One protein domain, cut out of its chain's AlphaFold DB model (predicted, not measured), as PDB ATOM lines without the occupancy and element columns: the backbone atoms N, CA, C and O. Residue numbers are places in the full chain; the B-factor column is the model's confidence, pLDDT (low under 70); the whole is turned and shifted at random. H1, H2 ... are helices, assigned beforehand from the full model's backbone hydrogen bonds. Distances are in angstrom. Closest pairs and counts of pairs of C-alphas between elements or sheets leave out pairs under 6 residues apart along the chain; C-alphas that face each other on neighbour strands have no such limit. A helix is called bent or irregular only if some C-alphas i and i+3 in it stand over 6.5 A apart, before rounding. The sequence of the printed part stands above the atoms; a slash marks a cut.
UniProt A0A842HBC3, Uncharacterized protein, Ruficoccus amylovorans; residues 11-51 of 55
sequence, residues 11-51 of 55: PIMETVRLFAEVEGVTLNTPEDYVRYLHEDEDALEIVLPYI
ATOM      1  N   PRO A  11     -21.400   4.816 -12.300       93.25
ATOM      2  CA  PRO A  11     -20.100   5.493 -12.418       93.25
ATOM      3  C   PRO A  11     -18.896   4.580 -12.135       93.25
ATOM      4  O   PRO A  11     -17.812   4.765 -12.691       93.25
ATOM      5  N   ILE A  12     -19.074   3.581 -11.266       92.81
ATOM      6  CA  ILE A  12     -18.041   2.589 -10.958       92.81
ATOM      7  C   ILE A  12     -17.917   1.604 -12.126       92.81
ATOM      8  O   ILE A  12     -16.808   1.318 -12.572       92.81
ATOM      9  N   MET A  13     -19.043   1.169 -12.702       91.62
ATOM     10  CA  MET A  13     -19.057   0.334 -13.910       91.62
ATOM     11  C   MET A  13     -18.439   1.036 -15.128       91.62
ATOM     12  O   MET A  13     -17.773   0.396 -15.945       91.62
ATOM     13  N   GLU A  14     -18.624   2.351 -15.252       93.12
ATOM     14  CA  GLU A  14     -17.973   3.177 -16.271       93.12
ATOM     15  C   GLU A  14     -16.459   3.246 -16.043       93.12
ATOM     16  O   GLU A  14     -15.690   3.074 -16.986       93.12
ATOM     17  N   THR A  15     -16.020   3.394 -14.791       92.81
ATOM     18  CA  THR A  15     -14.594   3.375 -14.432       92.81
ATOM     19  C   THR A  15     -13.936   2.051 -14.831       92.81
ATOM     20  O   THR A  15     -12.902   2.058 -15.494       92.81
ATOM     21  N   VAL A  16     -14.569   0.915 -14.517       92.62
ATOM     22  CA  VAL A  16     -14.092  -0.420 -14.928       92.62
ATOM     23  C   VAL A  16     -14.031  -0.548 -16.454       92.62
ATOM     24  O   VAL A  16     -13.080  -1.110 -16.990       92.62
ATOM     25  N   ARG A  17     -15.010   0.016 -17.177       93.75
ATOM     26  CA  ARG A  17     -15.007   0.029 -18.649       93.75
ATOM     27  C   ARG A  17     -13.821   0.810 -19.213       93.75
ATOM     28  O   ARG A  17     -13.221   0.359 -20.181       93.75
ATOM     29  N   LEU A  18     -13.491   1.954 -18.616       93.25
ATOM     30  CA  LEU A  18     -12.359   2.779 -19.040       93.25
ATOM     31  C   LEU A  18     -11.022   2.065 -18.812       93.25
ATOM     32  O   LEU A  18     -10.162   2.126 -19.685       93.25
ATOM     33  N   PHE A  19     -10.856   1.368 -17.683       90.88
ATOM     34  CA  PHE A  19      -9.669   0.542 -17.439       90.88
ATOM     35  C   PHE A  19      -9.522  -0.547 -18.501       90.88
ATOM     36  O   PHE A  19      -8.502  -0.595 -19.188       90.88
ATOM     37  N   ALA A  20     -10.585  -1.319 -18.731       93.25
ATOM     38  CA  ALA A  20     -10.596  -2.347 -19.763       93.25
ATOM     39  C   ALA A  20     -10.271  -1.778 -21.158       93.25
ATOM     40  O   ALA A  20      -9.488  -2.368 -21.899       93.25
ATOM     41  N   GLU A  21     -10.811  -0.608 -21.517       94.12
ATOM     42  CA  GLU A  21     -10.549   0.035 -22.810       94.12
ATOM     43  C   GLU A  21      -9.078   0.447 -22.978       94.12
ATOM     44  O   GLU A  21      -8.510   0.256 -24.056       94.12
ATOM     45  N   VAL A  22      -8.436   0.951 -21.917       92.94
ATOM     46  CA  VAL A  22      -6.995   1.270 -21.911       92.94
ATOM     47  C   VAL A  22      -6.147   0.018 -22.164       92.94
ATOM     48  O   VAL A  22      -5.113   0.104 -22.828       92.94
ATOM     49  N   GLU A  23      -6.610  -1.144 -21.711       90.19
ATOM     50  CA  GLU A  23      -5.970  -2.444 -21.943       90.19
ATOM     51  C   GLU A  23      -6.371  -3.113 -23.270       90.19
ATOM     52  O   GLU A  23      -5.859  -4.177 -23.624       90.19
ATOM     53  N   GLY A  24      -7.257  -2.487 -24.049       93.19
ATOM     54  CA  GLY A  24      -7.754  -3.029 -25.315       93.19
ATOM     55  C   GLY A  24      -8.817  -4.123 -25.157       93.19
ATOM     56  O   GLY A  24      -9.089  -4.858 -26.110       93.19
ATOM     57  N   VAL A  25      -9.435  -4.232 -23.981       93.69
ATOM     58  CA  VAL A  25     -10.532  -5.153 -23.670       93.69
ATOM     59  C   VAL A  25     -11.870  -4.420 -23.808       93.69
ATOM     60  O   VAL A  25     -12.056  -3.309 -23.326       93.69
ATOM     61  N   THR A  26     -12.843  -5.038 -24.479       92.75
ATOM     62  CA  THR A  26     -14.191  -4.466 -24.638       92.75
ATOM     63  C   THR A  26     -15.200  -5.223 -23.781       92.75
ATOM     64  O   THR A  26     -15.390  -6.424 -23.973       92.75
ATOM     65  N   LEU A  27     -15.890  -4.517 -22.880       92.56
ATOM     66  CA  LEU A  27     -16.903  -5.087 -21.989       92.56
ATOM     67  C   LEU A  27     -18.310  -4.768 -22.514       92.56
ATOM     68  O   LEU A  27     -18.808  -3.655 -22.331       92.56
ATOM     69  N   ASN A  28     -18.947  -5.726 -23.193       89.88
ATOM     70  CA  ASN A  28     -20.263  -5.526 -23.820       89.88
ATOM     71  C   ASN A  28     -21.410  -6.148 -23.020       89.88
ATOM     72  O   ASN A  28     -22.558  -5.720 -23.134       89.88
ATOM     73  N   THR A  29     -21.109  -7.180 -22.239       90.50
ATOM     74  CA  THR A  29     -22.089  -7.941 -21.467       90.50
ATOM     75  C   THR A  29     -21.713  -7.954 -19.988       90.50
ATOM     76  O   THR A  29     -20.530  -7.852 -19.666       90.50
ATOM     77  N   PRO A  30     -22.675  -8.129 -19.065       88.69
ATOM     78  CA  PRO A  30     -22.359  -8.318 -17.648       88.69
ATOM     79  C   PRO A  30     -21.357  -9.458 -17.392       88.69
ATOM     80  O   PRO A  30     -20.543  -9.368 -16.482       88.69
ATOM     81  N   GLU A  31     -21.370 -10.509 -18.214       90.06
ATOM     82  CA  GLU A  31     -20.417 -11.623 -18.120       90.06
ATOM     83  C   GLU A  31     -18.988 -11.211 -18.494       90.06
ATOM     84  O   GLU A  31     -18.043 -11.682 -17.862       90.06
ATOM     85  N   ASP A  32     -18.812 -10.295 -19.455       93.19
ATOM     86  CA  ASP A  32     -17.493  -9.731 -19.767       93.19
ATOM     87  C   ASP A  32     -16.921  -8.979 -18.568       93.19
ATOM     88  O   ASP A  32     -15.751  -9.157 -18.246       93.19
ATOM     89  N   TYR A  33     -17.755  -8.190 -17.883       90.75
ATOM     90  CA  TYR A  33     -17.357  -7.495 -16.661       90.75
ATOM     91  C   TYR A  33     -16.927  -8.478 -15.582       90.75
ATOM     92  O   TYR A  33     -15.847  -8.333 -15.027       90.75
ATOM     93  N   VAL A  34     -17.740  -9.501 -15.303       89.81
ATOM     94  CA  VAL A  34     -17.397 -10.516 -14.298       89.81
ATOM     95  C   VAL A  34     -16.076 -11.200 -14.646       89.81
ATOM     96  O   VAL A  34     -15.228 -11.347 -13.773       89.81
ATOM     97  N   ARG A  35     -15.868 -11.583 -15.911       90.62
ATOM     98  CA  ARG A  35     -14.614 -12.203 -16.354       90.62
ATOM     99  C   ARG A  35     -13.420 -11.265 -16.191       90.62
ATOM    100  O   ARG A  35     -12.417 -11.690 -15.636       90.62
ATOM    101  N   TYR A  36     -13.541 -10.012 -16.620       92.50
ATOM    102  CA  TYR A  36     -12.478  -9.017 -16.480       92.50
ATOM    103  C   TYR A  36     -12.117  -8.784 -15.008       92.50
ATOM    104  O   TYR A  36     -10.958  -8.893 -14.638       92.50
ATOM    105  N   LEU A  37     -13.116  -8.617 -14.138       90.75
ATOM    106  CA  LEU A  37     -12.930  -8.474 -12.688       90.75
ATOM    107  C   LEU A  37     -12.351  -9.731 -12.011       90.75
ATOM    108  O   LEU A  37     -11.889  -9.667 -10.880       90.75
ATOM    109  N   HIS A  38     -12.409 -10.896 -12.655       89.44
ATOM    110  CA  HIS A  38     -11.733 -12.102 -12.173       89.44
ATOM    111  C   HIS A  38     -10.267 -12.185 -12.611       89.44
ATOM    112  O   HIS A  38      -9.493 -12.901 -11.975       89.44
ATOM    113  N   GLU A  39      -9.914 -11.522 -13.709       89.56
ATOM    114  CA  GLU A  39      -8.576 -11.535 -14.302       89.56
ATOM    115  C   GLU A  39      -7.724 -10.347 -13.822       89.56
ATOM    116  O   GLU A  39      -6.504 -10.477 -13.739       89.56
ATOM    117  N   ASP A  40      -8.367  -9.234 -13.464       90.56
ATOM    118  CA  ASP A  40      -7.747  -7.977 -13.048       90.56
ATOM    119  C   ASP A  40      -8.101  -7.651 -11.583       90.56
ATOM    120  O   ASP A  40      -9.237  -7.290 -11.251       90.56
ATOM    121  N   GLU A  41      -7.113  -7.805 -10.695       88.31
ATOM    122  CA  GLU A  41      -7.257  -7.528  -9.261       88.31
ATOM    123  C   GLU A  41      -7.472  -6.033  -8.973       88.31
ATOM    124  O   GLU A  41      -8.249  -5.704  -8.078       88.31
ATOM    125  N   ASP A  42      -6.880  -5.123  -9.756       89.31
ATOM    126  CA  ASP A  42      -7.019  -3.675  -9.556       89.31
ATOM    127  C   ASP A  42      -8.448  -3.220  -9.896       89.31
ATOM    128  O   ASP A  42      -9.082  -2.455  -9.159       89.31
ATOM    129  N   ALA A  43      -9.007  -3.742 -10.993       90.31
ATOM    130  CA  ALA A  43     -10.400  -3.512 -11.360       90.31
ATOM    131  C   ALA A  43     -11.366  -4.122 -10.331       90.31
ATOM    132  O   ALA A  43     -12.394  -3.516 -10.003       90.31
ATOM    133  N   LEU A  44     -11.029  -5.297  -9.788       90.00
ATOM    134  CA  LEU A  44     -11.793  -5.943  -8.724       90.00
ATOM    135  C   LEU A  44     -11.807  -5.104  -7.444       90.00
ATOM    136  O   LEU A  44     -12.870  -4.947  -6.841       90.00
ATOM    137  N   GLU A  45     -10.672  -4.530  -7.039       90.81
ATOM    138  CA  GLU A  45     -10.561  -3.681  -5.843       90.81
ATOM    139  C   GLU A  45     -11.499  -2.469  -5.885       90.81
ATOM    140  O   GLU A  45     -12.049  -2.066  -4.857       90.81
ATOM    141  N   ILE A  46     -11.755  -1.923  -7.074       89.81
ATOM    142  CA  ILE A  46     -12.660  -0.783  -7.268       89.81
ATOM    143  C   ILE A  46     -14.125  -1.165  -7.010       89.81
ATOM    144  O   ILE A  46     -14.884  -0.374  -6.439       89.81
ATOM    145  N   VAL A  47     -14.539  -2.363  -7.429       89.19
ATOM    146  CA  VAL A  47     -15.928  -2.839  -7.283       89.19
ATOM    147  C   VAL A  47     -16.168  -3.585  -5.974       89.19
ATOM    148  O   VAL A  47     -17.313  -3.674  -5.534       89.19
ATOM    149  N   LEU A  48     -15.103  -4.081  -5.337       87.81
ATOM    150  CA  LEU A  48     -15.101  -4.830  -4.079       87.81
ATOM    151  C   LEU A  48     -16.020  -4.207  -3.010       87.81
ATOM    152  O   LEU A  48     -16.821  -4.941  -2.444       87.81
ATOM    153  N   PRO A  49     -16.012  -2.885  -2.755       88.62
ATOM    154  CA  PRO A  49     -16.880  -2.275  -1.742       88.62
ATOM    155  C   PRO A  49     -18.389  -2.368  -2.019       88.62
ATOM    156  O   PRO A  49     -19.184  -2.103  -1.118       88.62
ATOM    157  N   TYR A  50     -18.786  -2.688  -3.252       85.81
ATOM    158  CA  TYR A  50     -20.176  -2.664  -3.721       85.81
ATOM    159  C   TYR A  50     -20.738  -4.051  -4.031       85.81
ATOM    160  O   TYR A  50     -21.940  -4.181  -4.247       85.81
ATOM    161  N   ILE A  51     -19.889  -5.075  -4.084       80.50
ATOM    162  CA  ILE A  51     -20.296  -6.455  -4.346       80.50
ATOM    163  C   ILE A  51     -20.419  -7.209  -3.025       80.50
ATOM    164  O   ILE A  51     -19.671  -6.960  -2.082       80.50
TER     165      ILE A  51
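What this domain is: This is residues 11 to 51 of the 55 residues of an uncharacterized protein of Ruficoccus amylovorans (UniProt A0A842HBC3). Three short helices form a small compact cluster, their centres making a triangle: H1 and H3 run side by side in opposite directions, and H2 slants steeply to both. H2 joins H3 at a corner, while the loop of residues 23 to 29 leads from the end of H1 to the start of H2. The printed part has 41 residues, with three named helices in the order H1, H2, H3 and no named strand; its class is all helix. It is compact, with a radius of gyration of the C-alphas of 9.0 A, and spans 25 by 18 by 17 A.

Where its parts are: Find C-alpha 11 at (-20.100, 5.493, -12.418); from there H1, the longest helix, runs through residues 11 to 22 over 16.7 A. Look next at residues 30 to 39 for H2, which covers 14.5 A. H3 takes residues 41 to 50, covers 14.9 A and ends at C-alpha 50, at (-20.176, -2.664, -3.721). H3 is irregular: C-alphas 46 and 49 are 7.1 A apart.

How they stand to each other: Start from H1, which touches H3 at a shallow tilt of 8 degrees, opposite ways; their closest C-alphas, those of Val 16 and Ala 43, are 6.0 A apart. H1 and H2 are close but not clearly touching, with the C-alphas of Ala 20 and Tyr 36 closest at 7.7 A. They run the same way at a steep tilt of 64 degrees. H2 and H3 touch only at the corner, where the C-alphas of Leu 37 and Leu 44 are closest at 4.8 A; they run opposite ways at a steep tilt of 56 degrees. In H1 and H2 every O i to N i+4 pair is within hydrogen-bond range; in H3, 3 of 6 are.

The domain as a whole: The C-alphas of Gly 24 and Pro 49 are the two farthest apart, at 25.3 A. The printed part has no cut. The link from H1 to H2 is short, and that from H2 to H3, Asp 40 alone, is tight. The mean pLDDT of the printed part is 90.8, and no printed residue is under 70.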